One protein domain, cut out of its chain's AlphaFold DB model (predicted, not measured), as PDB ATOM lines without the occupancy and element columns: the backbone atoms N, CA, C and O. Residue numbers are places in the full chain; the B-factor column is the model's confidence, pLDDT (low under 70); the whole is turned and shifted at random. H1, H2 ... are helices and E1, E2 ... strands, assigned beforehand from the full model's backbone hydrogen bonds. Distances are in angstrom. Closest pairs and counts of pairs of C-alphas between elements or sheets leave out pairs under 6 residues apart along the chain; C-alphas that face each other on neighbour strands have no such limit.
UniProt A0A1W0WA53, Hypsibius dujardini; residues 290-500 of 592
ATOM      1  N   SER A 290     198.289 247.624 334.636       93.12
ATOM      2  CA  SER A 290     198.747 247.988 335.981       93.12
ATOM      3  C   SER A 290     198.526 249.468 336.306       93.12
ATOM      4  O   SER A 290     198.417 249.829 337.478       93.12
ATOM      5  N   GLY A 291     198.396 250.314 335.282       95.31
ATOM      6  CA  GLY A 291     198.133 251.742 335.412       95.31
ATOM      7  C   GLY A 291     199.315 252.570 335.888       95.31
ATOM      8  O   GLY A 291     200.480 252.249 335.670       95.31
ATOM      9  N   SER A 292     198.991 253.700 336.510       96.94
ATOM     10  CA  SER A 292     199.979 254.683 336.943       96.94
ATOM     11  C   SER A 292     200.508 254.426 338.355       96.94
ATOM     12  O   SER A 292     199.884 253.715 339.146       96.94
ATOM     13  N   LEU A 293     201.605 255.092 338.731       97.44
ATOM     14  CA  LEU A 293     202.086 255.103 340.120       97.44
ATOM     15  C   LEU A 293     200.976 255.501 341.097       97.44
ATOM     16  O   LEU A 293     200.827 254.885 342.153       97.44
ATOM     17  N   LYS A 294     200.141 256.483 340.731       94.94
ATOM     18  CA  LYS A 294     199.006 256.873 341.577       94.94
ATOM     19  C   LYS A 294     197.980 255.749 341.701       94.94
ATOM     20  O   LYS A 294     197.441 255.542 342.782       94.94
ATOM     21  N   ASP A 295     197.703 255.012 340.626       94.75
ATOM     22  CA  ASP A 295     196.806 253.856 340.704       94.75
ATOM     23  C   ASP A 295     197.368 252.790 341.660       94.75
ATOM     24  O   ASP A 295     196.625 252.269 342.489       94.75
ATOM     25  N   ARG A 296     198.683 252.546 341.652       95.44
ATOM     26  CA  ARG A 296     199.341 251.596 342.564       95.44
ATOM     27  C   ARG A 296     199.327 252.027 344.036       95.44
ATOM     28  O   ARG A 296     199.144 251.166 344.901       95.44
ATOM     29  N   ILE A 297     199.483 253.322 344.317       94.94
ATOM     30  CA  ILE A 297     199.391 253.893 345.674       94.94
ATOM     31  C   ILE A 297     197.966 253.774 346.218       94.94
ATOM     32  O   ILE A 297     197.760 253.371 347.360       94.94
ATOM     33  N   TYR A 298     196.971 254.084 345.385       92.25
ATOM     34  CA  TYR A 298     195.557 254.079 345.770       92.25
ATOM     35  C   TYR A 298     194.875 252.726 345.531       92.25
ATOM     36  O   TYR A 298     193.656 252.640 345.645       92.25
ATOM     37  N   LYS A 299     195.622 251.677 345.148       91.94
ATOM     38  CA  LYS A 299     195.080 250.353 344.779       91.94
ATOM     39  C   LYS A 299     193.901 250.447 343.788       91.94
ATOM     40  O   LYS A 299     192.923 249.704 343.869       91.94
ATOM     41  N   ALA A 300     193.975 251.400 342.864       90.56
ATOM     42  CA  ALA A 300     192.887 251.749 341.969       90.56
ATOM     43  C   ALA A 300     192.935 250.952 340.661       90.56
ATOM     44  O   ALA A 300     193.996 250.599 340.155       90.56
ATOM     45  N   LYS A 301     191.762 250.726 340.061       91.62
ATOM     46  CA  LYS A 301     191.647 250.119 338.727       91.62
ATOM     47  C   LYS A 301     191.798 251.207 337.648       91.62
ATOM     48  O   LYS A 301     190.950 252.103 337.634       91.62
ATOM     49  N   PRO A 302     192.782 251.145 336.726       90.06
ATOM     50  CA  PRO A 302     193.202 252.297 335.908       90.06
ATOM     51  C   PRO A 302     192.106 252.932 335.039       90.06
ATOM     52  O   PRO A 302     192.048 254.160 334.941       90.06
ATOM     53  N   LEU A 303     191.200 252.114 334.488       92.12
ATOM     54  CA  LEU A 303     190.124 252.538 333.576       92.12
ATOM     55  C   LEU A 303     188.846 253.027 334.279       92.12
ATOM     56  O   LEU A 303     187.870 253.386 333.624       92.12
ATOM     57  N   LYS A 304     188.801 253.039 335.617       90.56
ATOM     58  CA  LYS A 304     187.653 253.601 336.343       90.56
ATOM     59  C   LYS A 304     187.730 255.131 336.389       90.56
ATOM     60  O   LYS A 304     188.810 255.722 336.380       90.56
ATOM     61  N   ALA A 305     186.562 255.765 336.492       86.62
ATOM     62  CA  ALA A 305     186.448 257.212 336.658       86.62
ATOM     63  C   ALA A 305     187.258 257.712 337.869       86.62
ATOM     64  O   ALA A 305     187.357 257.029 338.889       86.62
ATOM     65  N   PHE A 306     187.797 258.926 337.777       83.88
ATOM     66  CA  PHE A 306     188.705 259.539 338.749       83.88
ATOM     67  C   PHE A 306     188.190 259.463 340.196       83.88
ATOM     68  O   PHE A 306     188.909 259.005 341.086       83.88
ATOM     69  N   HIS A 307     186.921 259.821 340.420       77.81
ATOM     70  CA  HIS A 307     186.261 259.785 341.734       77.81
ATOM     71  C   HIS A 307     186.027 258.360 342.278       77.81
ATOM     72  O   HIS A 307     185.587 258.159 343.405       77.81
ATOM     73  N   ARG A 308     186.235 257.321 341.469       81.31
ATOM     74  CA  ARG A 308     186.241 255.937 341.958       81.31
ATOM     75  C   ARG A 308     187.646 255.491 342.335       81.31
ATOM     76  O   ARG A 308     187.780 254.591 343.152       81.31
ATOM     77  N   LYS A 309     188.672 256.116 341.749       84.69
ATOM     78  CA  LYS A 309     190.077 255.744 341.932       84.69
ATOM     79  C   LYS A 309     190.706 256.382 343.163       84.69
ATOM     80  O   LYS A 309     191.349 255.684 343.932       84.69
ATOM     81  N   TYR A 310     190.530 257.689 343.361       82.56
ATOM     82  CA  TYR A 310     191.403 258.430 344.287       82.56
ATOM     83  C   TYR A 310     190.713 259.014 345.517       82.56
ATOM     84  O   TYR A 310     191.350 259.703 346.305       82.56
ATOM     85  N   THR A 311     189.411 258.797 345.669       72.12
ATOM     86  CA  THR A 311     188.604 259.667 346.534       72.12
ATOM     87  C   THR A 311     187.694 258.879 347.472       72.12
ATOM     88  O   THR A 311     187.454 259.308 348.593       72.12
ATOM     89  N   ARG A 312     187.273 257.677 347.057       60.59
ATOM     90  CA  ARG A 312     186.620 256.667 347.909       60.59
ATOM     91  C   ARG A 312     187.589 255.621 348.469       60.59
ATOM     92  O   ARG A 312     187.146 254.654 349.078       60.59
ATOM     93  N   CYS A 313     188.891 255.763 348.216       59.72
ATOM     94  CA  CYS A 313     189.858 254.770 348.662       59.72
ATOM     95  C   CYS A 313     190.348 255.095 350.076       59.72
ATOM     96  O   CYS A 313     191.079 256.067 350.276       59.72
ATOM     97  N   HIS A 314     189.933 254.277 351.045       62.28
ATOM     98  CA  HIS A 314     190.427 254.340 352.423       62.28
ATOM     99  C   HIS A 314     191.815 253.702 352.571       62.28
ATOM    100  O   HIS A 314     192.531 254.007 353.519       62.28
ATOM    101  N   GLU A 315     192.222 252.857 351.621       79.06
ATOM    102  CA  GLU A 315     193.511 252.178 351.659       79.06
ATOM    103  C   GLU A 315     194.509 252.825 350.701       79.06
ATOM    104  O   GLU A 315     194.498 252.590 349.492       79.06
ATOM    105  N   ARG A 316     195.417 253.613 351.269       89.44
ATOM    106  CA  ARG A 316     196.596 254.132 350.575       89.44
ATOM    107  C   ARG A 316     197.801 253.302 350.985       89.44
ATOM    108  O   ARG A 316     197.939 252.949 352.154       89.44
ATOM    109  N   ARG A 317     198.657 252.958 350.025       93.00
ATOM    110  CA  ARG A 317     199.859 252.167 350.277       93.00
ATOM    111  C   ARG A 317     201.092 252.918 349.772       93.00
ATOM    112  O   ARG A 317     201.272 252.966 348.553       93.00
ATOM    113  N   PRO A 318     201.931 253.475 350.666       96.12
ATOM    114  CA  PRO A 318     203.236 253.986 350.269       96.12
ATOM    115  C   PRO A 318     204.089 252.869 349.664       96.12
ATOM    116  O   PRO A 318     203.855 251.675 349.897       96.12
ATOM    117  N   PHE A 319     205.074 253.261 348.867       98.00
ATOM    118  CA  PHE A 319     206.018 252.329 348.275       98.00
ATOM    119  C   PHE A 319     207.119 251.948 349.273       98.00
ATOM    120  O   PHE A 319     207.562 252.796 350.051       98.00
ATOM    121  N   PRO A 320     207.601 250.691 349.250       97.81
ATOM    122  CA  PRO A 320     208.829 250.315 349.943       97.81
ATOM    123  C   PRO A 320     210.016 251.162 349.472       97.81
ATOM    124  O   PRO A 320     210.069 251.567 348.312       97.81
ATOM    125  N   LEU A 321     211.001 251.373 350.346       97.88
ATOM    126  CA  LEU A 321     212.173 252.205 350.057       97.88
ATOM    127  C   LEU A 321     212.917 251.789 348.775       97.88
ATOM    128  O   LEU A 321     213.289 252.651 347.984       97.88
ATOM    129  N   GLU A 322     213.073 250.487 348.527       97.94
ATOM    130  CA  GLU A 322     213.717 249.980 347.305       97.94
ATOM    131  C   GLU A 322     212.939 250.334 346.033       97.94
ATOM    132  O   GLU A 322     213.525 250.748 345.034       97.94
ATOM    133  N   GLU A 323     211.606 250.268 346.082       98.38
ATOM    134  CA  GLU A 323     210.758 250.714 344.974       98.38
ATOM    135  C   GLU A 323     210.866 252.236 344.784       98.38
ATOM    136  O   GLU A 323     210.967 252.710 343.655       98.38
ATOM    137  N   VAL A 324     210.932 253.017 345.870       98.62
ATOM    138  CA  VAL A 324     211.150 254.473 345.797       98.62
ATOM    139  C   VAL A 324     212.492 254.810 345.135       98.62
ATOM    140  O   VAL A 324     212.542 255.702 344.283       98.62
ATOM    141  N   ARG A 325     213.568 254.094 345.490       98.56
ATOM    142  CA  ARG A 325     214.905 254.239 344.888       98.56
ATOM    143  C   ARG A 325     214.872 253.920 343.393       98.56
ATOM    144  O   ARG A 325     215.293 254.750 342.583       98.56
ATOM    145  N   LEU A 326     214.314 252.764 343.032       98.62
ATOM    146  CA  LEU A 326     214.214 252.294 341.650       98.62
ATOM    147  C   LEU A 326     213.375 253.231 340.777       98.62
ATOM    148  O   LEU A 326     213.853 253.739 339.762       98.62
ATOM    149  N   TYR A 327     212.137 253.507 341.182       98.75
ATOM    150  CA  TYR A 327     211.224 254.346 340.409       98.75
ATOM    151  C   TYR A 327     211.711 255.790 340.346       98.75
ATOM    152  O   TYR A 327     211.639 256.423 339.292       98.75
ATOM    153  N   GLY A 328     212.276 256.302 341.444       98.69
ATOM    154  CA  GLY A 328     212.908 257.614 341.467       98.69
ATOM    155  C   GLY A 328     214.051 257.718 340.455       98.69
ATOM    156  O   GLY A 328     214.087 258.673 339.678       98.69
ATOM    157  N   ARG A 329     214.930 256.706 340.391       98.50
ATOM    158  CA  ARG A 329     216.018 256.642 339.405       98.50
ATOM    159  C   ARG A 329     215.490 256.610 337.967       98.50
ATOM    160  O   ARG A 329     215.938 257.412 337.152       98.50
ATOM    161  N   GLN A 330     214.521 255.745 337.663       98.62
ATOM    162  CA  GLN A 330     213.933 255.625 336.319       98.62
ATOM    163  C   GLN A 330     213.272 256.934 335.849       98.62
ATOM    164  O   GLN A 330     213.471 257.362 334.711       98.62
ATOM    165  N   ILE A 331     212.533 257.618 336.735       98.81
ATOM    166  CA  ILE A 331     211.921 258.922 336.436       98.81
ATOM    167  C   ILE A 331     212.998 259.978 336.150       98.81
ATOM    168  O   ILE A 331     212.868 260.736 335.190       98.81
ATOM    169  N   LEU A 332     214.064 260.036 336.955       98.69
ATOM    170  CA  LEU A 332     215.150 260.999 336.757       98.69
ATOM    171  C   LEU A 332     215.918 260.754 335.451       98.69
ATOM    172  O   LEU A 332     216.251 261.720 334.768       98.69
ATOM    173  N   GLU A 333     216.159 259.503 335.061       98.25
ATOM    174  CA  GLU A 333     216.788 259.192 333.768       98.25
ATOM    175  C   GLU A 333     215.896 259.600 332.586       98.25
ATOM    176  O   GLU A 333     216.382 260.193 331.622       98.25
ATOM    177  N   ALA A 334     214.578 259.387 332.684       98.12
ATOM    178  CA  ALA A 334     213.634 259.883 331.684       98.12
ATOM    179  C   ALA A 334     213.677 261.416 331.566       98.12
ATOM    180  O   ALA A 334     213.765 261.952 330.461       98.12
ATOM    181  N   LEU A 335     213.664 262.133 332.697       98.25
ATOM    182  CA  LEU A 335     213.770 263.595 332.712       98.25
ATOM    183  C   LEU A 335     215.101 264.080 332.138       98.25
ATOM    184  O   LEU A 335     215.113 265.036 331.367       98.25
ATOM    185  N   LYS A 336     216.214 263.415 332.468       97.56
ATOM    186  CA  LYS A 336     217.534 263.736 331.916       97.56
ATOM    187  C   LYS A 336     217.526 263.611 330.394       97.56
ATOM    188  O   LYS A 336     217.925 264.561 329.727       97.56
ATOM    189  N   ALA A 337     217.027 262.496 329.856       96.38
ATOM    190  CA  ALA A 337     216.947 262.277 328.413       96.38
ATOM    191  C   ALA A 337     216.081 263.345 327.716       96.38
ATOM    192  O   ALA A 337     216.473 263.892 326.688       96.38
ATOM    193  N   ILE A 338     214.935 263.699 328.305       95.06
ATOM    194  CA  ILE A 338     214.049 264.766 327.813       95.06
ATOM    195  C   ILE A 338     214.755 266.134 327.822       95.06
ATOM    196  O   ILE A 338     214.697 266.865 326.830       95.06
ATOM    197  N   HIS A 339     215.427 266.486 328.923       94.50
ATOM    198  CA  HIS A 339     216.121 267.771 329.077       94.50
ATOM    199  C   HIS A 339     217.313 267.891 328.126       94.50
ATOM    200  O   HIS A 339     217.491 268.939 327.509       94.50
ATOM    201  N   GLU A 340     218.101 266.826 327.962       93.81
ATOM    202  CA  GLU A 340     219.232 266.785 327.024       93.81
ATOM    203  C   GLU A 340     218.772 266.849 325.561       93.81
ATOM    204  O   GLU A 340     219.434 267.480 324.739       93.81
ATOM    205  N   ALA A 341     217.597 266.295 325.248       91.62
ATOM    206  CA  ALA A 341     216.964 266.448 323.940       91.62
ATOM    207  C   ALA A 341     216.353 267.845 323.707       91.62
ATOM    208  O   ALA A 341     215.938 268.158 322.592       91.62
ATOM    209  N   GLY A 342     216.281 268.696 324.737       89.62
ATOM    210  CA  GLY A 342     215.702 270.039 324.651       89.62
ATOM    211  C   GLY A 342     214.173 270.060 324.566       89.62
ATOM    212  O   GLY A 342     213.608 271.025 324.045       89.62
ATOM    213  N   LEU A 343     213.497 269.013 325.052       90.69
ATOM    214  CA  LEU A 343     212.038 268.958 325.111       90.69
ATOM    215  C   LEU A 343     211.495 269.522 326.438       90.69
ATOM    216  O   LEU A 343     212.005 269.186 327.507       90.69
ATOM    217  N   PRO A 344     210.422 270.326 326.405       91.50
ATOM    218  CA  PRO A 344     209.724 270.761 327.609       91.50
ATOM    219  C   PRO A 344     208.680 269.724 328.060       91.50
ATOM    220  O   PRO A 344     207.704 269.472 327.348       91.50
ATOM    221  N   TYR A 345     208.832 269.148 329.259       94.19
ATOM    222  CA  TYR A 345     207.864 268.170 329.776       94.19
ATOM    223  C   TYR A 345     206.753 268.797 330.623       94.19
ATOM    224  O   TYR A 345     205.595 268.777 330.209       94.19
ATOM    225  N   GLY A 346     207.068 269.342 331.802       92.06
ATOM    226  CA  GLY A 346     206.198 270.200 332.625       92.06
ATOM    227  C   GLY A 346     204.858 269.599 333.058       92.06
ATOM    228  O   GLY A 346     203.979 270.318 333.536       92.06
ATOM    229  N   SER A 347     204.673 268.292 332.880       91.69
ATOM    230  CA  SER A 347     203.421 267.579 333.150       91.69
ATOM    231  C   SER A 347     203.610 266.374 334.070       91.69
ATOM    232  O   SER A 347     202.709 265.543 334.203       91.69
ATOM    233  N   LEU A 348     204.761 266.306 334.744       97.06
ATOM    234  CA  LEU A 348     205.101 265.247 335.678       97.06
ATOM    235  C   LEU A 348     204.166 265.262 336.900       97.06
ATOM    236  O   LEU A 348     204.030 266.263 337.599       97.06
ATOM    237  N   HIS A 349     203.526 264.127 337.164       95.56
ATOM    238  CA  HIS A 349     202.809 263.808 338.402       95.56
ATOM    239  C   HIS A 349     202.570 262.296 338.461       95.56
ATOM    240  O   HIS A 349     202.615 261.637 337.424       95.56
ATOM    241  N   ALA A 350     202.213 261.732 339.618       96.50
ATOM    242  CA  ALA A 350     202.100 260.276 339.788       96.50
ATOM    243  C   ALA A 350     201.112 259.579 338.820       96.50
ATOM    244  O   ALA A 350     201.275 258.401 338.531       96.50
ATOM    245  N   ARG A 351     200.104 260.286 338.271       93.69
ATOM    246  CA  ARG A 351     199.201 259.733 337.224       93.69
ATOM    247  C   ARG A 351     199.796 259.703 335.806       93.69
ATOM    248  O   ARG A 351     199.232 259.054 334.941       93.69
ATOM    249  N   ASN A 352     200.891 260.429 335.577       96.19
ATOM    250  CA  ASN A 352     201.589 260.528 334.292       96.19
ATOM    251  C   ASN A 352     202.873 259.682 334.278       96.19
ATOM    252  O   ASN A 352     203.713 259.834 333.394       96.19
ATOM    253  N   VAL A 353     203.008 258.778 335.248       98.31
ATOM    254  CA  VAL A 353     204.056 257.761 335.296       98.31
ATOM    255  C   VAL A 353     203.362 256.407 335.252       98.31
ATOM    256  O   VAL A 353     202.749 256.007 336.241       98.31
ATOM    257  N   MET A 354     203.395 255.749 334.095       98.00
ATOM    258  CA  MET A 354     202.874 254.391 333.920       98.00
ATOM    259  C   MET A 354     203.849 253.399 334.543       98.00
ATOM    260  O   MET A 354     205.057 253.568 334.387       98.00
ATOM    261  N   LEU A 355     203.342 252.395 335.253       96.81
ATOM    262  CA  LEU A 355     204.152 251.385 335.925       96.81
ATOM    263  C   LEU A 355     203.866 250.022 335.306       96.81
ATOM    264  O   LEU A 355     202.778 249.496 335.502       96.81
ATOM    265  N   GLU A 356     204.834 249.420 334.622       94.00
ATOM    266  CA  GLU A 356     204.714 248.076 334.044       94.00
ATOM    267  C   GLU A 356     205.866 247.200 334.503       94.00
ATOM    268  O   GLU A 356     207.017 247.499 334.204       94.00
ATOM    269  N   ASN A 357     205.565 246.115 335.221       92.44
ATOM    270  CA  ASN A 357     206.562 245.132 335.662       92.44
ATOM    271  C   ASN A 357     207.794 245.770 336.343       92.44
ATOM    272  O   ASN A 357     208.926 245.388 336.074       92.44
ATOM    273  N   GLY A 358     207.575 246.780 337.194       94.19
ATOM    274  CA  GLY A 358     208.654 247.504 337.883       94.19
ATOM    275  C   GLY A 358     209.356 248.585 337.046       94.19
ATOM    276  O   GLY A 358     210.338 249.168 337.502       94.19
ATOM    277  N   VAL A 359     208.860 248.885 335.843       97.38
ATOM    278  CA  VAL A 359     209.387 249.934 334.961       97.38
ATOM    279  C   VAL A 359     208.442 251.131 334.930       97.38
ATOM    280  O   VAL A 359     207.296 251.032 334.488       97.38
ATOM    281  N   CYS A 360     208.944 252.280 335.371       98.31
ATOM    282  CA  CYS A 360     208.282 253.571 335.274       98.31
ATOM    283  C   CYS A 360     208.502 254.199 333.897       98.31
ATOM    284  O   CYS A 360     209.637 254.376 333.456       98.31
ATOM    285  N   ARG A 361     207.413 254.613 333.245       98.31
ATOM    286  CA  ARG A 361     207.451 255.335 331.970       98.31
ATOM    287  C   ARG A 361     206.676 256.640 332.048       98.31
ATOM    288  O   ARG A 361     205.487 256.648 332.365       98.31
ATOM    289  N   LEU A 362     207.342 257.745 331.726       98.25
ATOM    290  CA  LEU A 362     206.700 259.052 331.628       98.25
ATOM    291  C   LEU A 362     205.797 259.086 330.400       98.25
ATOM    292  O   LEU A 362     206.254 258.862 329.285       98.25
ATOM    293  N   THR A 363     204.517 259.370 330.595       96.50
ATOM    294  CA  THR A 363     203.551 259.522 329.499       96.50
ATOM    295  C   THR A 363     203.267 260.995 329.234       96.50
ATOM    296  O   THR A 363     203.788 261.873 329.926       96.50
ATOM    297  N   ASP A 364     202.383 261.283 328.276       93.88
ATOM    298  CA  ASP A 364     201.782 262.611 328.132       93.88
ATOM    299  C   ASP A 364     202.779 263.713 327.692       93.88
ATOM    300  O   ASP A 364     202.501 264.906 327.827       93.88
ATOM    301  N   ILE A 365     203.926 263.330 327.109       92.38
ATOM    302  CA  ILE A 365     204.980 264.245 326.619       92.38
ATOM    303  C   ILE A 365     204.478 265.237 325.555       92.38
ATOM    304  O   ILE A 365     205.001 266.341 325.416       92.38
ATOM    305  N   HIS A 366     203.407 264.880 324.849       90.69
ATOM    306  CA  HIS A 366     202.745 265.729 323.864       90.69
ATOM    307  C   HIS A 366     201.996 266.921 324.483       90.69
ATOM    308  O   HIS A 366     201.724 267.882 323.770       90.69
ATOM    309  N   ASN A 367     201.667 266.898 325.784       89.94
ATOM    310  CA  ASN A 367     200.828 267.921 326.423       89.94
ATOM    311  C   ASN A 367     201.358 269.345 326.197       89.94
ATOM    312  O   ASN A 367     200.583 270.235 325.853       89.94
ATOM    313  N   THR A 368     202.670 269.561 326.325       83.38
ATOM    314  CA  THR A 368     203.270 270.881 326.079       83.38
ATOM    315  C   THR A 368     203.166 271.287 324.609       83.38
ATOM    316  O   THR A 368     202.876 272.447 324.306       83.38
ATOM    317  N   VAL A 369     203.330 270.327 323.688       85.06
ATOM    318  CA  VAL A 369     203.209 270.551 322.238       85.06
ATOM    319  C   VAL A 369     201.797 270.976 321.858       85.06
ATOM    320  O   VAL A 369     201.636 271.854 321.017       85.06
ATOM    321  N   ILE A 370     200.773 270.439 322.517       83.50
ATOM    322  CA  ILE A 370     199.375 270.835 322.297       83.50
ATOM    323  C   ILE A 370     198.905 271.973 323.215       83.50
ATOM    324  O   ILE A 370     197.753 272.385 323.153       83.50
ATOM    325  N   GLY A 371     199.807 272.529 324.029       80.31
ATOM    326  CA  GLY A 371     199.549 273.710 324.848       80.31
ATOM    327  C   GLY A 371     198.736 273.459 326.118       80.31
ATOM    328  O   GLY A 371     198.245 274.427 326.690       80.31
ATOM    329  N   LEU A 372     198.618 272.211 326.578       82.56
ATOM    330  CA  LEU A 372     197.940 271.893 327.831       82.56
ATOM    331  C   LEU A 372     198.791 272.288 329.051       82.56
ATOM    332  O   LEU A 372     199.986 271.979 329.093       82.56
ATOM    333  N   PRO A 373     198.194 272.896 330.091       79.50
ATOM    334  CA  PRO A 373     198.912 273.216 331.315       79.50
ATOM    335  C   PRO A 373     199.251 271.968 332.150       79.50
ATOM    336  O   PRO A 373     198.563 270.936 332.140       79.50
ATOM    337  N   GLY A 374     200.335 272.086 332.920       85.62
ATOM    338  CA  GLY A 374     200.726 271.101 333.926       85.62
ATOM    339  C   GLY A 374     199.785 271.102 335.134       85.62
ATOM    340  O   GLY A 374     199.236 272.139 335.506       85.62
ATOM    341  N   TYR A 375     199.633 269.945 335.785       87.19
ATOM    342  CA  TYR A 375     198.741 269.773 336.943       87.19
ATOM    343  C   TYR A 375     199.047 270.740 338.087       87.19
ATOM    344  O   TYR A 375     198.137 271.347 338.635       87.19
ATOM    345  N   TYR A 376     200.325 270.939 338.412       88.75
ATOM    346  CA  TYR A 376     200.739 271.775 339.540       88.75
ATOM    347  C   TYR A 376     200.804 273.277 339.222       88.75
ATOM    348  O   TYR A 376     201.288 274.050 340.046       88.75
ATOM    349  N   ARG A 377     200.292 273.728 338.065       85.31
ATOM    350  CA  ARG A 377     200.256 275.155 337.692       85.31
ATOM    351  C   ARG A 377     199.675 276.076 338.788       85.31
ATOM    352  O   ARG A 377     200.300 277.112 339.010       85.31
ATOM    353  N   PRO A 378     198.588 275.728 339.517       80.12
ATOM    354  CA  PRO A 378     198.085 276.551 340.626       80.12
ATOM    355  C   PRO A 378     199.082 276.775 341.772       80.12
ATOM    356  O   PRO A 378     199.000 277.779 342.474       80.12
ATOM    357  N   TYR A 379     200.033 275.860 341.969       85.75
ATOM    358  CA  TYR A 379     201.111 276.033 342.942       85.75
ATOM    359  C   TYR A 379     202.303 276.772 342.340       85.75
ATOM    360  O   TYR A 379     202.862 277.644 342.993       85.75
ATOM    361  N   LEU A 380     202.663 276.489 341.085       87.06
ATOM    362  CA  LEU A 380     203.813 277.119 340.425       87.06
ATOM    363  C   LEU A 380     203.692 278.648 340.338       87.06
ATOM    364  O   LEU A 380     204.694 279.336 340.489       87.06
ATOM    365  N   ILE A 381     202.481 279.194 340.167       80.88
ATOM    366  CA  ILE A 381     202.260 280.657 340.175       80.88
ATOM    367  C   ILE A 381     202.630 281.322 341.513       80.88
ATOM    368  O   ILE A 381     202.812 282.533 341.558       80.88
ATOM    369  N   GLN A 382     202.746 280.544 342.592       81.44
ATOM    370  CA  GLN A 382     203.112 281.013 343.930       81.44
ATOM    371  C   GLN A 382     204.624 280.906 344.185       81.44
ATOM    372  O   GLN A 382     205.114 281.403 345.198       81.44
ATOM    373  N   LEU A 383     205.366 280.233 343.296       86.00
ATOM    374  CA  LEU A 383     206.765 279.847 343.481       86.00
ATOM    375  C   LEU A 383     207.657 280.580 342.460       86.00
ATOM    376  O   LEU A 383     207.999 280.021 341.417       86.00
ATOM    377  N   PRO A 384     208.090 281.824 342.743       80.25
ATOM    378  CA  PRO A 384     208.741 282.697 341.756       80.25
ATOM    379  C   PRO A 384     210.084 282.175 341.225       80.25
ATOM    380  O   PRO A 384     210.555 282.615 340.178       80.25
ATOM    381  N   LYS A 385     210.725 281.238 341.934       85.62
ATOM    382  CA  LYS A 385     211.986 280.606 341.517       85.62
ATOM    383  C   LYS A 385     211.789 279.391 340.602       85.62
ATOM    384  O   LYS A 385     212.769 278.891 340.051       85.62
ATOM    385  N   ILE A 386     210.553 278.921 340.420       90.75
ATOM    386  CA  ILE A 386     210.218 277.699 339.677       90.75
ATOM    387  C   ILE A 386     209.382 278.070 338.449       90.75
ATOM    388  O   ILE A 386     208.172 277.872 338.396       90.75
ATOM    389  N   CYS A 387     210.045 278.662 337.456       87.69
ATOM    390  CA  CYS A 387     209.387 279.231 336.279       87.69
ATOM    391  C   CYS A 387     209.871 278.668 334.935       87.69
ATOM    392  O   CYS A 387     209.358 279.089 333.902       87.69
ATOM    393  N   MET A 388     210.816 277.721 334.948       92.44
ATOM    394  CA  MET A 388     211.410 277.107 333.755       92.44
ATOM    395  C   MET A 388     211.089 275.612 333.721       92.44
ATOM    396  O   MET A 388     211.043 274.988 334.777       92.44
ATOM    397  N   PHE A 389     210.926 275.000 332.546       94.12
ATOM    398  CA  PHE A 389     210.573 273.573 332.446       94.12
ATOM    399  C   PHE A 389     211.487 272.642 333.257       94.12
ATOM    400  O   PHE A 389     210.952 271.849 334.031       94.12
ATOM    401  N   PRO A 390     212.830 272.769 333.206       95.12
ATOM    402  CA  PRO A 390     213.696 271.923 334.019       95.12
ATOM    403  C   PRO A 390     213.461 272.057 335.529       95.12
ATOM    404  O   PRO A 390     213.459 271.052 336.237       95.12
ATOM    405  N   SER A 391     213.219 273.273 336.037       95.62
ATOM    406  CA  SER A 391     212.927 273.477 337.462       95.62
ATOM    407  C   SER A 391     211.511 273.035 337.829       95.62
ATOM    408  O   SER A 391     211.316 272.460 338.897       95.62
ATOM    409  N   ILE A 392     210.535 273.222 336.935       96.00
ATOM    410  CA  ILE A 392     209.173 272.697 337.083       96.00
ATOM    411  C   ILE A 392     209.207 271.172 337.207       96.00
ATOM    412  O   ILE A 392     208.595 270.630 338.123       96.00
ATOM    413  N   ASP A 393     209.932 270.479 336.328       97.81
ATOM    414  CA  ASP A 393     210.026 269.018 336.341       97.81
ATOM    415  C   ASP A 393     210.677 268.500 337.628       97.81
ATOM    416  O   ASP A 393     210.173 267.560 338.237       97.81
ATOM    417  N   VAL A 394     211.747 269.151 338.097       98.31
ATOM    418  CA  VAL A 394     212.427 268.795 339.355       98.31
ATOM    419  C   VAL A 394     211.531 269.030 340.578       98.31
ATOM    420  O   VAL A 394     211.466 268.184 341.472       98.31
ATOM    421  N   TYR A 395     210.777 270.128 340.600       97.88
ATOM    422  CA  TYR A 395     209.768 270.371 341.630       97.88
ATOM    423  C   TYR A 395     208.682 269.286 341.625       97.88
ATOM    424  O   TYR A 395     208.345 268.717 342.665       97.88
ATOM    425  N   CYS A 396     208.160 268.951 340.443       97.88
ATOM    426  CA  CYS A 396     207.161 267.898 340.285       97.88
ATOM    427  C   CYS A 396     207.705 266.528 340.718       97.88
ATOM    428  O   CYS A 396     206.975 265.755 341.339       97.88
ATOM    429  N   PHE A 397     208.984 266.246 340.456       98.75
ATOM    430  CA  PHE A 397     209.659 265.043 340.934       98.75
ATOM    431  C   PHE A 397     209.673 264.978 342.464       98.75
ATOM    432  O   PHE A 397     209.295 263.954 343.023       98.75
ATOM    433  N   GLY A 398     210.002 266.080 343.147       98.31
ATOM    434  CA  GLY A 398     209.929 266.158 344.610       98.31
ATOM    435  C   GLY A 398     208.539 265.826 345.162       98.31
ATOM    436  O   GLY A 398     208.417 265.130 346.169       98.31
ATOM    437  N   ARG A 399     207.476 266.252 344.467       97.50
ATOM    438  CA  ARG A 399     206.094 265.912 344.844       97.50
ATOM    439  C   ARG A 399     205.753 264.440 344.625       97.50
ATOM    440  O   ARG A 399     205.044 263.874 345.451       97.50
ATOM    441  N   ILE A 400     206.238 263.822 343.545       98.31
ATOM    442  CA  ILE A 400     206.077 262.375 343.338       98.31
ATOM    443  C   ILE A 400     206.860 261.607 344.398       98.31
ATOM    444  O   ILE A 400     206.320 260.666 344.960       98.31
ATOM    445  N   LEU A 401     208.093 262.016 344.707       98.62
ATOM    446  CA  LEU A 401     208.902 261.387 345.749       98.62
ATOM    447  C   LEU A 401     208.175 261.423 347.098       98.62
ATOM    448  O   LEU A 401     208.090 260.397 347.770       98.62
ATOM    449  N   TYR A 402     207.570 262.562 347.448       98.25
ATOM    450  CA  TYR A 402     206.701 262.678 348.618       98.25
ATOM    451  C   TYR A 402     205.512 261.707 348.537       98.25
ATOM    452  O   TYR A 402     205.310 260.906 349.445       98.25
ATOM    453  N   GLU A 403     204.766 261.712 347.428       97.31
ATOM    454  CA  GLU A 403     203.587 260.851 347.254       97.31
ATOM    455  C   GLU A 403     203.932 259.355 347.308       97.31
ATOM    456  O   GLU A 403     203.190 258.580 347.907       97.31
ATOM    457  N   MET A 404     205.080 258.944 346.767       98.31
ATOM    458  CA  MET A 404     205.567 257.569 346.874       98.31
ATOM    459  C   MET A 404     205.960 257.195 348.309       98.31
ATOM    460  O   MET A 404     205.724 256.062 348.718       98.31
ATOM    461  N   THR A 405     206.527 258.141 349.062       98.06
ATOM    462  CA  THR A 405     207.027 257.922 350.431       98.06
ATOM    463  C   THR A 405     205.891 257.814 351.445       98.06
ATOM    464  O   THR A 405     205.898 256.914 352.277       98.06
ATOM    465  N   PHE A 406     204.902 258.707 351.365       95.88
ATOM    466  CA  PHE A 406     203.823 258.797 352.357       95.88
ATOM    467  C   PHE A 406     202.510 258.162 351.883       95.88
ATOM    468  O   PHE A 406     201.575 257.994 352.658       95.88
ATOM    469  N   GLY A 407     202.417 257.780 350.605       93.88
ATOM    470  CA  GLY A 407     201.199 257.213 350.024       93.88
ATOM    471  C   GLY A 407     200.108 258.257 349.762       93.88
ATOM    472  O   GLY A 407     198.983 257.908 349.397       93.88
ATOM    473  N   GLU A 408     200.416 259.542 349.920       89.44
ATOM    474  CA  GLU A 408     199.503 260.638 349.634       89.44
ATOM    475  C   GLU A 408     200.219 261.859 349.063       89.44
ATOM    476  O   GLU A 408     201.381 262.135 349.349       89.44
ATOM    477  N   GLY A 409     199.514 262.592 348.205       88.69
ATOM    478  CA  GLY A 409     200.054 263.805 347.614       88.69
ATOM    479  C   GLY A 409     200.043 264.946 348.622       88.69
ATOM    480  O   GLY A 409     199.086 265.104 349.371       88.69
ATOM    481  N   LEU A 410     201.072 265.785 348.577       87.56
ATOM    482  CA  LEU A 410     201.112 267.013 349.361       87.56
ATOM    483  C   LEU A 410     199.930 267.941 348.979       87.56
ATOM    484  O   LEU A 410     199.674 268.121 347.786       87.56
ATOM    485  N   ASP A 411     199.250 268.552 349.957       79.69
ATOM    486  CA  ASP A 411     198.119 269.493 349.741       79.69
ATOM    487  C   ASP A 411     198.523 270.979 349.875       79.69
ATOM    488  O   ASP A 411     197.709 271.886 350.022       79.69
ATOM    489  N   ALA A 412     199.823 271.254 349.801       83.62
ATOM    490  CA  ALA A 412     200.404 272.593 349.843       83.62
ATOM    491  C   ALA A 412     201.440 272.767 348.718       83.62
ATOM    492  O   ALA A 412     201.942 271.767 348.190       83.62
ATOM    493  N   PRO A 413     201.797 274.002 348.318       84.81
ATOM    494  CA  PRO A 413     202.871 274.236 347.349       84.81
ATOM    495  C   PRO A 413     204.247 273.782 347.870       84.81
ATOM    496  O   PRO A 413     205.062 273.311 347.077       84.81
ATOM    497  N   CYS A 414     204.492 273.875 349.177       90.12
ATOM    498  CA  CYS A 414     205.708 273.439 349.868       90.12
ATOM    499  C   CYS A 414     205.403 273.153 351.351       90.12
ATOM    500  O   CYS A 414     204.289 273.415 351.806       90.12
ATOM    501  N   ILE A 415     206.382 272.625 352.088       89.12
ATOM    502  CA  ILE A 415     206.307 272.367 353.539       89.12
ATOM    503  C   ILE A 415     207.466 273.022 354.289       89.12
ATOM    504  O   ILE A 415     208.530 273.238 353.719       89.12
ATOM    505  N   ASP A 416     207.293 273.327 355.572       86.38
ATOM    506  CA  ASP A 416     208.371 273.936 356.363       86.38
ATOM    507  C   ASP A 416     209.382 272.894 356.857       86.38
ATOM    508  O   ASP A 416     210.590 273.123 356.806       86.38
ATOM    509  N   SER A 417     208.895 271.723 357.265       90.25
ATOM    510  CA  SER A 417     209.711 270.592 357.697       90.25
ATOM    511  C   SER A 417     209.181 269.284 357.115       90.25
ATOM    512  O   SER A 417     207.985 269.127 356.866       90.25
ATOM    513  N   ILE A 418     210.092 268.341 356.874       94.31
ATOM    514  CA  ILE A 418     209.739 266.984 356.445       94.31
ATOM    515  C   ILE A 418     209.137 266.224 357.639       94.31
ATOM    516  O   ILE A 418     209.680 266.359 358.740       94.31
ATOM    517  N   PRO A 419     208.072 265.419 357.448       94.12
ATOM    518  CA  PRO A 419     207.511 264.598 358.518       94.12
ATOM    519  C   PRO A 419     208.572 263.696 359.179       94.12
ATOM    520  O   PRO A 419     209.427 263.154 358.467       94.12
ATOM    521  N   PRO A 420     208.556 263.537 360.517       93.25
ATOM    522  CA  PRO A 420     209.567 262.772 361.254       93.25
ATOM    523  C   PRO A 420     209.609 261.281 360.883       93.25
ATOM    524  O   PRO A 420     210.651 260.651 361.019       93.25
ATOM    525  N   GLU A 421     208.508 260.725 360.383       94.06
ATOM    526  CA  GLU A 421     208.389 259.349 359.897       94.06
ATOM    527  C   GLU A 421     209.033 259.116 358.516       94.06
ATOM    528  O   GLU A 421     209.053 257.990 358.019       94.06
ATOM    529  N   CYS A 422     209.563 260.164 357.876       97.44
ATOM    530  CA  CYS A 422     210.274 260.041 356.608       97.44
ATOM    531  C   CYS A 422     211.541 259.182 356.762       97.44
ATOM    532  O   CYS A 422     212.366 259.480 357.629       97.44
ATOM    533  N   PRO A 423     211.787 258.204 355.869       97.56
ATOM    534  CA  PRO A 423     213.055 257.482 355.834       97.56
ATOM    535  C   PRO A 423     214.252 258.433 355.718       97.56
ATOM    536  O   PRO A 423     214.229 259.388 354.928       97.56
ATOM    537  N   VAL A 424     215.304 258.155 356.493       96.94
ATOM    538  CA  VAL A 424     216.488 259.021 356.636       96.94
ATOM    539  C   VAL A 424     217.232 259.228 355.318       96.94
ATOM    540  O   VAL A 424     217.861 260.261 355.117       96.94
ATOM    541  N   GLU A 425     217.126 258.288 354.382       97.06
ATOM    542  CA  GLU A 425     217.751 258.382 353.062       97.06
ATOM    543  C   GLU A 425     216.956 259.259 352.087       97.06
ATOM    544  O   GLU A 425     217.529 259.842 351.166       97.06
ATOM    545  N   ILE A 426     215.640 259.379 352.289       98.19
ATOM    546  CA  ILE A 426     214.743 260.188 351.451       98.19
ATOM    547  C   ILE A 426     214.705 261.639 351.943       98.19
ATOM    548  O   ILE A 426     214.647 262.577 351.139       98.19
ATOM    549  N   GLN A 427     214.769 261.835 353.262       97.50
ATOM    550  CA  GLN A 427     214.616 263.133 353.914       97.50
ATOM    551  C   GLN A 427     215.533 264.239 353.338       97.50
ATOM    552  O   GLN A 427     215.027 265.337 353.085       97.50
ATOM    553  N   PRO A 428     216.835 264.010 353.050       96.69
ATOM    554  CA  PRO A 428     217.700 265.028 352.451       96.69
ATOM    555  C   PRO A 428     217.222 265.477 351.067       96.69
ATOM    556  O   PRO A 428     217.302 266.659 350.738       96.69
ATOM    557  N   VAL A 429     216.687 264.554 350.264       98.06
ATOM    558  CA  VAL A 429     216.205 264.851 348.909       98.06
ATOM    559  C   VAL A 429     214.913 265.653 348.965       98.06
ATOM    560  O   VAL A 429     214.794 266.663 348.277       98.06
ATOM    561  N   LEU A 430     213.967 265.282 349.831       97.75
ATOM    562  CA  LEU A 430     212.748 266.076 350.017       97.75
ATOM    563  C   LEU A 430     213.056 267.478 350.560       97.75
ATOM    564  O   LEU A 430     212.484 268.460 350.079       97.75
ATOM    565  N   ASN A 431     214.018 267.597 351.481       95.62
ATOM    566  CA  ASN A 431     214.491 268.891 351.974       95.62
ATOM    567  C   ASN A 431     214.978 269.813 350.846       95.62
ATOM    568  O   ASN A 431     214.759 271.022 350.914       95.62
ATOM    569  N   LEU A 432     215.596 269.253 349.803       96.19
ATOM    570  CA  LEU A 432     216.103 269.990 348.642       96.19
ATOM    571  C   LEU A 432     215.032 270.368 347.611       96.19
ATOM    572  O   LEU A 432     215.315 271.210 346.762       96.19
ATOM    573  N   LEU A 433     213.846 269.747 347.643       96.75
ATOM    574  CA  LEU A 433     212.885 269.822 346.533       96.75
ATOM    575  C   LEU A 433     211.522 270.416 346.893       96.75
ATOM    576  O   LEU A 433     210.901 271.039 346.036       96.75
ATOM    577  N   ILE A 434     211.035 270.204 348.118       94.69
ATOM    578  CA  ILE A 434     209.650 270.556 348.486       94.69
ATOM    579  C   ILE A 434     209.541 271.456 349.715       94.69
ATOM    580  O   ILE A 434     208.428 271.827 350.092       94.69
ATOM    581  N   THR A 435     210.660 271.817 350.349       92.62
ATOM    582  CA  THR A 435     210.617 272.718 351.505       92.62
ATOM    583  C   THR A 435     210.458 274.174 351.096       92.62
ATOM    584  O   THR A 435     210.850 274.570 349.998       92.62
ATOM    585  N   THR A 436     209.937 275.005 351.998       89.19
ATOM    586  CA  THR A 436     209.851 276.458 351.804       89.19
ATOM    587  C   THR A 436     211.223 277.053 351.451       89.19
ATOM    588  O   THR A 436     211.336 277.801 350.481       89.19
ATOM    589  N   ASN A 437     212.288 276.646 352.151       86.75
ATOM    590  CA  ASN A 437     213.664 277.070 351.857       86.75
ATOM    591  C   ASN A 437     214.095 276.682 350.426       86.75
ATOM    592  O   ASN A 437     214.579 277.518 349.661       86.75
ATOM    593  N   ALA A 438     213.863 275.429 350.019       89.69
ATOM    594  CA  ALA A 438     214.174 274.984 348.662       89.69
ATOM    595  C   ALA A 438     213.406 275.781 347.593       89.69
ATOM    596  O   ALA A 438     214.000 276.303 346.648       89.69
ATOM    597  N   CYS A 439     212.089 275.910 347.761       89.00
ATOM    598  CA  CYS A 439     211.203 276.487 346.755       89.00
ATOM    599  C   CYS A 439     211.312 278.016 346.629       89.00
ATOM    600  O   CYS A 439     211.124 278.539 345.528       89.00
ATOM    601  N   PHE A 440     211.614 278.737 347.716       83.19
ATOM    602  CA  PHE A 440     211.653 280.207 347.720       83.19
ATOM    603  C   PHE A 440     213.064 280.803 347.714       83.19
ATOM    604  O   PHE A 440     213.264 281.858 347.108       83.19
ATOM    605  N   GLU A 441     214.042 280.157 348.353       79.06
ATOM    606  CA  GLU A 441     215.373 280.745 348.557       79.06
ATOM    607  C   GLU A 441     216.407 280.165 347.592       79.06
ATOM    608  O   GLU A 441     217.032 280.908 346.830       79.06
ATOM    609  N   LYS A 442     216.570 278.835 347.592       81.25
ATOM    610  CA  LYS A 442     217.650 278.159 346.852       81.25
ATOM    611  C   LYS A 442     217.334 277.928 345.374       81.25
ATOM    612  O   LYS A 442     218.233 278.020 344.539       81.25
ATOM    613  N   GLY A 443     216.072 277.659 345.041       82.88
ATOM    614  CA  GLY A 443     215.672 277.182 343.718       82.88
ATOM    615  C   GLY A 443     215.905 275.676 343.551       82.88
ATOM    616  O   GLY A 443     216.259 274.975 344.496       82.88
ATOM    617  N   MET A 444     215.685 275.166 342.338       93.81
ATOM    618  CA  MET A 444     215.721 273.724 342.068       93.81
ATOM    619  C   MET A 444     217.114 273.252 341.609       93.81
ATOM    620  O   MET A 444     217.749 273.933 340.789       93.81
ATOM    621  N   PRO A 445     217.598 272.091 342.095       96.12
ATOM    622  CA  PRO A 445     218.821 271.472 341.593       96.12
ATOM    623  C   PRO A 445     218.631 270.920 340.172       96.12
ATOM    624  O   PRO A 445     217.516 270.816 339.665       96.12
ATOM    625  N   THR A 446     219.729 270.536 339.519       96.50
ATOM    626  CA  THR A 446     219.659 269.854 338.215       96.50
ATOM    627  C   THR A 446     219.330 268.366 338.368       96.50
ATOM    628  O   THR A 446     219.672 267.742 339.372       96.50
ATOM    629  N   VAL A 447     218.746 267.754 337.332       97.81
ATOM    630  CA  VAL A 447     218.509 266.297 337.295       97.81
ATOM    631  C   VAL A 447     219.821 265.510 337.421       97.81
ATOM    632  O   VAL A 447     219.874 264.520 338.145       97.81
ATOM    633  N   LYS A 448     220.910 265.981 336.793       97.06
ATOM    634  CA  LYS A 448     222.245 265.362 336.905       97.06
ATOM    635  C   LYS A 448     222.753 265.346 338.344       97.06
ATOM    636  O   LYS A 448     223.299 264.341 338.783       97.06
ATOM    637  N   PHE A 449     222.536 266.436 339.081       97.81
ATOM    638  CA  PHE A 449     222.863 266.484 340.501       97.81
ATOM    639  C   PHE A 449     222.027 265.474 341.292       97.81
ATOM    640  O   PHE A 449     222.595 264.709 342.063       97.81
ATOM    641  N   LEU A 450     220.713 265.398 341.059       98.38
ATOM    642  CA  LEU A 450     219.861 264.411 341.734       98.38
ATOM    643  C   LEU A 450     220.322 262.971 341.472       98.38
ATOM    644  O   LEU A 450     220.419 262.193 342.411       98.38
ATOM    645  N   LEU A 451     220.698 262.637 340.235       98.06
ATOM    646  CA  LEU A 451     221.247 261.321 339.881       98.06
ATOM    647  C   LEU A 451     222.575 260.990 340.591       98.06
ATOM    648  O   LEU A 451     222.924 259.820 340.703       98.06
ATOM    649  N   SER A 452     223.310 261.994 341.080       97.69
ATOM    650  CA  SER A 452     224.536 261.807 341.873       97.69
ATOM    651  C   SER A 452     224.287 261.624 343.375       97.69
ATOM    652  O   SER A 452     225.202 261.256 344.107       97.69
ATOM    653  N   ILE A 453     223.062 261.866 343.856       97.56
ATOM    654  CA  ILE A 453     222.730 261.719 345.276       97.56
ATOM    655  C   ILE A 453     222.732 260.226 345.650       97.56
ATOM    656  O   ILE A 453     222.213 259.416 344.875       97.56
ATOM    657  N   PRO A 454     223.219 259.844 346.853       97.12
ATOM    658  CA  PRO A 454     223.277 258.449 347.300       97.12
ATOM    659  C   PRO A 454     221.967 257.661 347.169       97.12
ATOM    660  O   PRO A 454     222.005 256.466 346.905       97.12
ATOM    661  N   LEU A 455     220.812 258.326 347.293       97.94
ATOM    662  CA  LEU A 455     219.498 257.701 347.119       97.94
ATOM    663  C   LEU A 455     219.307 257.069 345.723       97.94
ATOM    664  O   LEU A 455     218.565 256.101 345.607       97.94
ATOM    665  N   PHE A 456     219.962 257.599 344.681       98.06
ATOM    666  CA  PHE A 456     219.767 257.174 343.289       98.06
ATOM    667  C   PHE A 456     221.043 256.691 342.588       98.06
ATOM    668  O   PHE A 456     220.943 255.887 341.662       98.06
ATOM    669  N   HIS A 457     222.227 257.169 342.988       94.62
ATOM    670  CA  HIS A 457     223.485 256.994 342.250       94.62
ATOM    671  C   HIS A 457     223.855 255.527 341.969       94.62
ATOM    672  O   HIS A 457     224.260 255.212 340.851       94.62
ATOM    673  N   GLY A 458     223.647 254.633 342.940       90.56
ATOM    674  CA  GLY A 458     224.011 253.210 342.855       90.56
ATOM    675  C   GLY A 458     222.880 252.254 342.467       90.56
ATOM    676  O   GLY A 458     223.056 251.046 342.571       90.56
ATOM    677  N   VAL A 459     221.713 252.764 342.069       97.06
ATOM    678  CA  VAL A 459     220.584 251.920 341.657       97.06
ATOM    679  C   VAL A 459     220.849 251.368 340.256       97.06
ATOM    680  O   VAL A 459     220.898 252.141 339.297       97.06
ATOM    681  N   ASP A 460     221.003 250.048 340.145       95.31
ATOM    682  CA  ASP A 460     221.153 249.360 338.862       95.31
ATOM    683  C   ASP A 460     219.809 249.285 338.121       95.31
ATOM    684  O   ASP A 460     218.773 248.937 338.691       95.31
ATOM    685  N   LEU A 461     219.832 249.642 336.839       95.50
ATOM    686  CA  LEU A 461     218.672 249.600 335.950       95.50
ATOM    687  C   LEU A 461     218.674 248.363 335.045       95.50
ATOM    688  O   LEU A 461     217.712 248.166 334.305       95.50
ATOM    689  N   GLY A 462     219.744 247.561 335.067       92.62
ATOM    690  CA  GLY A 462     219.910 246.394 334.203       92.62
ATOM    691  C   GLY A 462     220.039 246.738 332.717       92.62
ATOM    692  O   GLY A 462     219.925 245.856 331.869       92.62
ATOM    693  N   MET A 463     220.232 248.018 332.380       91.94
ATOM    694  CA  MET A 463     220.393 248.490 331.009       91.94
ATOM    695  C   MET A 463     221.121 249.831 330.950       91.94
ATOM    696  O   MET A 463     221.002 250.663 331.853       91.94
ATOM    697  N   GLU A 464     221.801 250.080 329.834       90.44
ATOM    698  CA  GLU A 464     222.258 251.426 329.503       90.44
ATOM    699  C   GLU A 464     221.084 252.279 329.014       90.44
ATOM    700  O   GLU A 464     220.291 251.864 328.166       90.44
ATOM    701  N   VAL A 465     220.970 253.492 329.556       92.75
ATOM    702  CA  VAL A 465     219.910 254.427 329.168       92.75
ATOM    703  C   VAL A 465     220.307 255.124 327.864       92.75
ATOM    704  O   VAL A 465     221.302 255.856 327.851       92.75
ATOM    705  N   PRO A 466     219.554 254.939 326.764       92.19
ATOM    706  CA  PRO A 466     219.905 255.533 325.484       92.19
ATOM    707  C   PRO A 466     219.694 257.049 325.493       92.19
ATOM    708  O   PRO A 466     218.748 257.570 326.084       92.19
ATOM    709  N   VAL A 467     220.545 257.770 324.761       89.88
ATOM    710  CA  VAL A 467     220.366 259.210 324.541       89.88
ATOM    711  C   VAL A 467     219.195 259.445 323.593       89.88
ATOM    712  O   VAL A 467     219.140 258.882 322.496       89.88
ATOM    713  N   LEU A 468     218.291 260.340 323.981       90.19
ATOM    714  CA  LEU A 468     217.181 260.754 323.137       90.19
ATOM    715  C   LEU A 468     217.665 261.726 322.045       90.19
ATOM    716  O   LEU A 468     218.157 262.814 322.339       90.19
ATOM    717  N   LYS A 469     217.502 261.346 320.772       86.06
ATOM    718  CA  LYS A 469     217.866 262.171 319.607       86.06
ATOM    719  C   LYS A 469     216.616 262.672 318.890       86.06
ATOM    720  O   LYS A 469     215.731 261.886 318.568       86.06
ATOM    721  N   LEU A 470     216.570 263.970 318.600       84.94
ATOM    722  CA  LEU A 470     215.470 264.623 317.887       84.94
ATOM    723  C   LEU A 470     216.007 265.534 316.785       84.94
ATOM    724  O   LEU A 470     217.144 266.003 316.846       84.94
ATOM    725  N   SER A 471     215.177 265.810 315.778       85.94
ATOM    726  CA  SER A 471     215.539 266.751 314.718       85.94
ATOM    727  C   SER A 471     215.617 268.186 315.250       85.94
ATOM    728  O   SER A 471     214.844 268.596 316.120       85.94
ATOM    729  N   SER A 472     216.525 268.988 314.687       84.69
ATOM    730  CA  SER A 472     216.719 270.394 315.076       84.69
ATOM    731  C   SER A 472     215.439 271.226 314.958       84.69
ATOM    732  O   SER A 472     215.188 272.095 315.793       84.69
ATOM    733  N   LYS A 473     214.598 270.917 313.962       80.25
ATOM    734  CA  LYS A 473     213.291 271.548 313.755       80.25
ATOM    735  C   LYS A 473     212.368 271.341 314.959       80.25
ATOM    736  O   LYS A 473     211.835 272.313 315.480       80.25
ATOM    737  N   VAL A 474     212.236 270.103 315.441       80.00
ATOM    738  CA  VAL A 474     211.381 269.766 316.594       80.00
ATOM    739  C   VAL A 474     211.887 270.432 317.859       80.00
ATOM    740  O   VAL A 474     211.102 271.017 318.596       80.00
ATOM    741  N   VAL A 475     213.199 270.390 318.092       84.88
ATOM    742  CA  VAL A 475     213.813 271.050 319.251       84.88
ATOM    743  C   VAL A 475     213.557 272.560 319.207       84.88
ATOM    744  O   VAL A 475     213.198 273.150 320.225       84.88
ATOM    745  N   GLY A 476     213.675 273.190 318.034       83.94
ATOM    746  CA  GLY A 476     213.365 274.606 317.836       83.94
ATOM    747  C   GLY A 476     211.897 274.947 318.115       83.94
ATOM    748  O   GLY A 476     211.620 275.849 318.907       83.94
ATOM    749  N   THR A 477     210.956 274.198 317.530       82.31
ATOM    750  CA  THR A 477     209.510 274.378 317.757       82.31
ATOM    751  C   THR A 477     209.143 274.180 319.229       82.31
ATOM    752  O   THR A 477     208.464 275.021 319.823       82.31
ATOM    753  N   SER A 478     209.637 273.108 319.849       83.38
ATOM    754  CA  SER A 478     209.426 272.804 321.265       83.38
ATOM    755  C   SER A 478     209.983 273.891 322.180       83.38
ATOM    756  O   SER A 478     209.315 274.283 323.136       83.38
ATOM    757  N   ARG A 479     211.155 274.453 321.862       85.69
ATOM    758  CA  ARG A 479     211.736 275.579 322.605       85.69
ATOM    759  C   ARG A 479     210.865 276.831 322.530       85.69
ATOM    760  O   ARG A 479     210.552 277.405 323.566       85.69
ATOM    761  N   GLY A 480     210.406 277.218 321.339       84.19
ATOM    762  CA  GLY A 480     209.517 278.378 321.191       84.19
ATOM    763  C   GLY A 480     208.189 278.204 321.943       84.19
ATOM    764  O   GLY A 480     207.648 279.150 322.520       84.19
ATOM    765  N   LEU A 481     207.660 276.977 321.994       81.69
ATOM    766  CA  LEU A 481     206.497 276.638 322.821       81.69
ATOM    767  C   LEU A 481     206.797 276.744 324.321       81.69
ATOM    768  O   LEU A 481     205.976 277.302 325.057       81.69
ATOM    769  N   ALA A 482     207.964 276.262 324.752       86.56
ATOM    770  CA  ALA A 482     208.417 276.341 326.134       86.56
ATOM    771  C   ALA A 482     208.508 277.796 326.609       86.56
ATOM    772  O   ALA A 482     207.851 278.169 327.579       86.56
ATOM    773  N   GLU A 483     209.213 278.643 325.856       88.69
ATOM    774  CA  GLU A 483     209.423 280.059 326.176       88.69
ATOM    775  C   GLU A 483     208.095 280.817 326.337       88.69
ATOM    776  O   GLU A 483     207.921 281.621 327.259       88.69
ATOM    777  N   ARG A 484     207.107 280.532 325.476       83.94
ATOM    778  CA  ARG A 484     205.756 281.109 325.588       83.94
ATOM    779  C   ARG A 484     205.041 280.666 326.864       83.94
ATOM    780  O   ARG A 484     204.317 281.459 327.466       83.94
ATOM    781  N   TYR A 485     205.186 279.408 327.274       83.69
ATOM    782  CA  TYR A 485     204.591 278.917 328.517       83.69
ATOM    783  C   TYR A 485     205.271 279.527 329.751       83.69
ATOM    784  O   TYR A 485     204.578 280.030 330.634       83.69
ATOM    785  N   GLU A 486     206.602 279.544 329.784       89.19
ATOM    786  CA  GLU A 486     207.405 280.085 330.888       89.19
ATOM    787  C   GLU A 486     207.143 281.582 331.086       89.19
ATOM    788  O   GLU A 486     206.908 282.032 332.210       89.19
ATOM    789  N   LYS A 487     207.053 282.354 329.992       85.81
ATOM    790  CA  LYS A 487     206.647 283.767 330.039       85.81
ATOM    791  C   LYS A 487     205.260 283.937 330.665       85.81
ATOM    792  O   LYS A 487     205.104 284.714 331.605       85.81
ATOM    793  N   ARG A 488     204.264 283.171 330.198       79.69
ATOM    794  CA  ARG A 488     202.896 283.198 330.754       79.69
ATOM    795  C   ARG A 488     202.870 282.821 332.236       79.69
ATOM    796  O   ARG A 488     202.067 283.372 332.980       79.69
ATOM    797  N   LEU A 489     203.700 281.870 332.665       82.50
ATOM    798  CA  LEU A 489     203.800 281.471 334.068       82.50
ATOM    799  C   LEU A 489     204.419 282.583 334.924       82.50
ATOM    800  O   LEU A 489     203.835 282.944 335.943       82.50
ATOM    801  N   SER A 490     205.541 283.164 334.491       83.94
ATOM    802  CA  SER A 490     206.194 284.270 335.205       83.94
ATOM    803  C   SER A 490     205.276 285.480 335.339       83.94
ATOM    804  O   SER A 490     205.223 286.126 336.378       83.94
ATOM    805  N   ASP A 491     204.527 285.808 334.299       79.31
ATOM    806  CA  ASP A 491     203.668 286.975 334.369       79.31
ATOM    807  C   ASP A 491     202.374 286.714 335.170       79.31
ATOM    808  O   ASP A 491     201.871 287.626 335.831       79.31
ATOM    809  N   ALA A 492     201.871 285.472 335.191       76.88
ATOM    810  CA  ALA A 492     200.819 285.059 336.124       76.88
ATOM    811  C   ALA A 492     201.290 285.132 337.588       76.88
ATOM    812  O   ALA A 492     200.534 285.589 338.440       76.88
ATOM    813  N   GLU A 493     202.540 284.760 337.871       79.00
ATOM    814  CA  GLU A 493     203.167 284.922 339.191       79.00
ATOM    815  C   GLU A 493     203.253 286.397 339.607       79.00
ATOM    816  O   GLU A 493     202.829 286.758 340.705       79.00
ATOM    817  N   LYS A 494     203.691 287.295 338.714       78.94
ATOM    818  CA  LYS A 494     203.690 288.745 338.992       78.94
ATOM    819  C   LYS A 494     202.296 289.277 339.307       78.94
ATOM    820  O   LYS A 494     202.153 290.147 340.161       78.94
ATOM    821  N   ALA A 495     201.281 288.799 338.595       72.56
ATOM    822  CA  ALA A 495     199.899 289.208 338.814       72.56
ATOM    823  C   ALA A 495     199.351 288.698 340.143       72.56
ATOM    824  O   ALA A 495     198.763 289.468 340.897       72.56
ATOM    825  N   PHE A 496     199.622 287.428 340.448       72.44
ATOM    826  CA  PHE A 496     199.328 286.826 341.739       72.44
ATOM    827  C   PHE A 496     199.959 287.648 342.871       72.44
ATOM    828  O   PHE A 496     199.269 288.050 343.803       72.44
ATOM    829  N   ASN A 497     201.228 288.038 342.734       68.94
ATOM    830  CA  ASN A 497     201.932 288.854 343.726       68.94
ATOM    831  C   ASN A 497     201.419 290.296 343.868       68.94
ATOM    832  O   ASN A 497     201.611 290.906 344.923       68.94
ATOM    833  N   ARG A 498     200.788 290.856 342.830       67.19
ATOM    834  CA  ARG A 498     200.148 292.184 342.880       67.19
ATOM    835  C   ARG A 498     198.745 292.148 343.486       67.19
ATOM    836  O   ARG A 498     198.281 293.196 343.924       67.19
ATOM    837  N   SER A 499     198.085 290.989 343.514       60.84
ATOM    838  CA  SER A 499     196.781 290.841 344.172       60.84
ATOM    839  C   SER A 499     196.920 291.012 345.693       60.84
ATOM    840  O   SER A 499     197.883 290.536 346.301       60.84
ATOM    841  N   THR A 500     196.011 291.765 346.319       50.53
ATOM    842  CA  THR A 500     196.083 292.071 347.758       50.53
ATOM    843  C   THR A 500     195.280 291.073 348.595       50.53
ATOM    844  O   THR A 500     194.342 290.446 348.115       50.53
TER     845      THR A 500
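AT A GLANCE: This is residues 290 to 500 of the 592 residues of a protein of Hypsibius dujardini (UniProt A0A1W0WA53). Two long helices, H3 and H5, side by side and running opposite ways, make the core; the small hairpin of E1 and E2 packs on H3 from one side, and the short helices H6, H8 and H9 pack on the pair from the other. The longest helix, H10, runs across one end of this core. The printed part has 211 residues, with ten named helices and two named strands in the order H1 H2 H3 E1 E2 H4 H5 H6 H7 H8 H9 H10 and one antiparallel sheet, E1 - E2; the class is mostly helix, as helices hold 102 and strands 8 of the 110 residues in named elements. It is compact, with a radius of gyration of the C-alphas of 16.9 A and spans of 46 by 40 by 38 A.

HOW THE PARTS SIT: E1, residues 353 to 356, and E2, residues 359 to 362, form an antiparallel hairpin at 151 degrees, with N 354 and O 361 within hydrogen-bond range at 2.9 A. The closest C-alphas of E2 and H3, residues 321 to 340, are Cys 360 and Tyr 327, 6.0 A apart. H3, the hub, touches H5, residues 389 to 406, at a shallow tilt of 10 degrees, opposite ways; Val 324 and Met 404 come closest, C-alphas 6.5 A apart. With residues 329 to 336 alone, H3 touches H8, residues 447 to 452, at a steep tilt of 44 degrees; closest are the C-alphas of Lys 336 and Val 447, 6.0 A. With residues 325 to 329 alone, H3 touches H9, residues 454 to 457; closest are the C-alphas of Arg 329 and Phe 456, 5.4 A. With residues 394 to 402 alone, H5 touches H6, residues 427 to 433, a helical hairpin at 31 degrees; closest are the C-alphas of Gly 398 and Leu 433, 5.1 A. H7, residues 436 to 442, and H6 touch only at the corner, only just, with 3 pairs of C-alphas within 8 A. H10, residues 472 to 498, is close to H5 but not clearly touching, and only just about perpendicular at 73 degrees; C-alphas 389 and 482 are 7.2 A apart. Every O i to N i+4 pair is within hydrogen-bond range in H3, H5, H6, H8, H10 and H1, residues 293 to 297; H7 has 2 of 3.

IN THESE COORDINATES: H3 begins at C-alpha 321 (212.173, 252.205, 350.057) and is 28.2 A long, H5 25.7 A. H10 is 39.0 A long and ends at C-alpha 498 (200.148, 292.184, 342.880). H2, residues 306 to 309, and H4, residues 377 to 380, are short.

THE WHOLE: The printed part has no cut. Links H2 to H3, H3 to E1, E2 to H4, H5 to H6 and H9 to H10 are long. Residues 312 to 314 and 497 to 500 have pLDDT under 70.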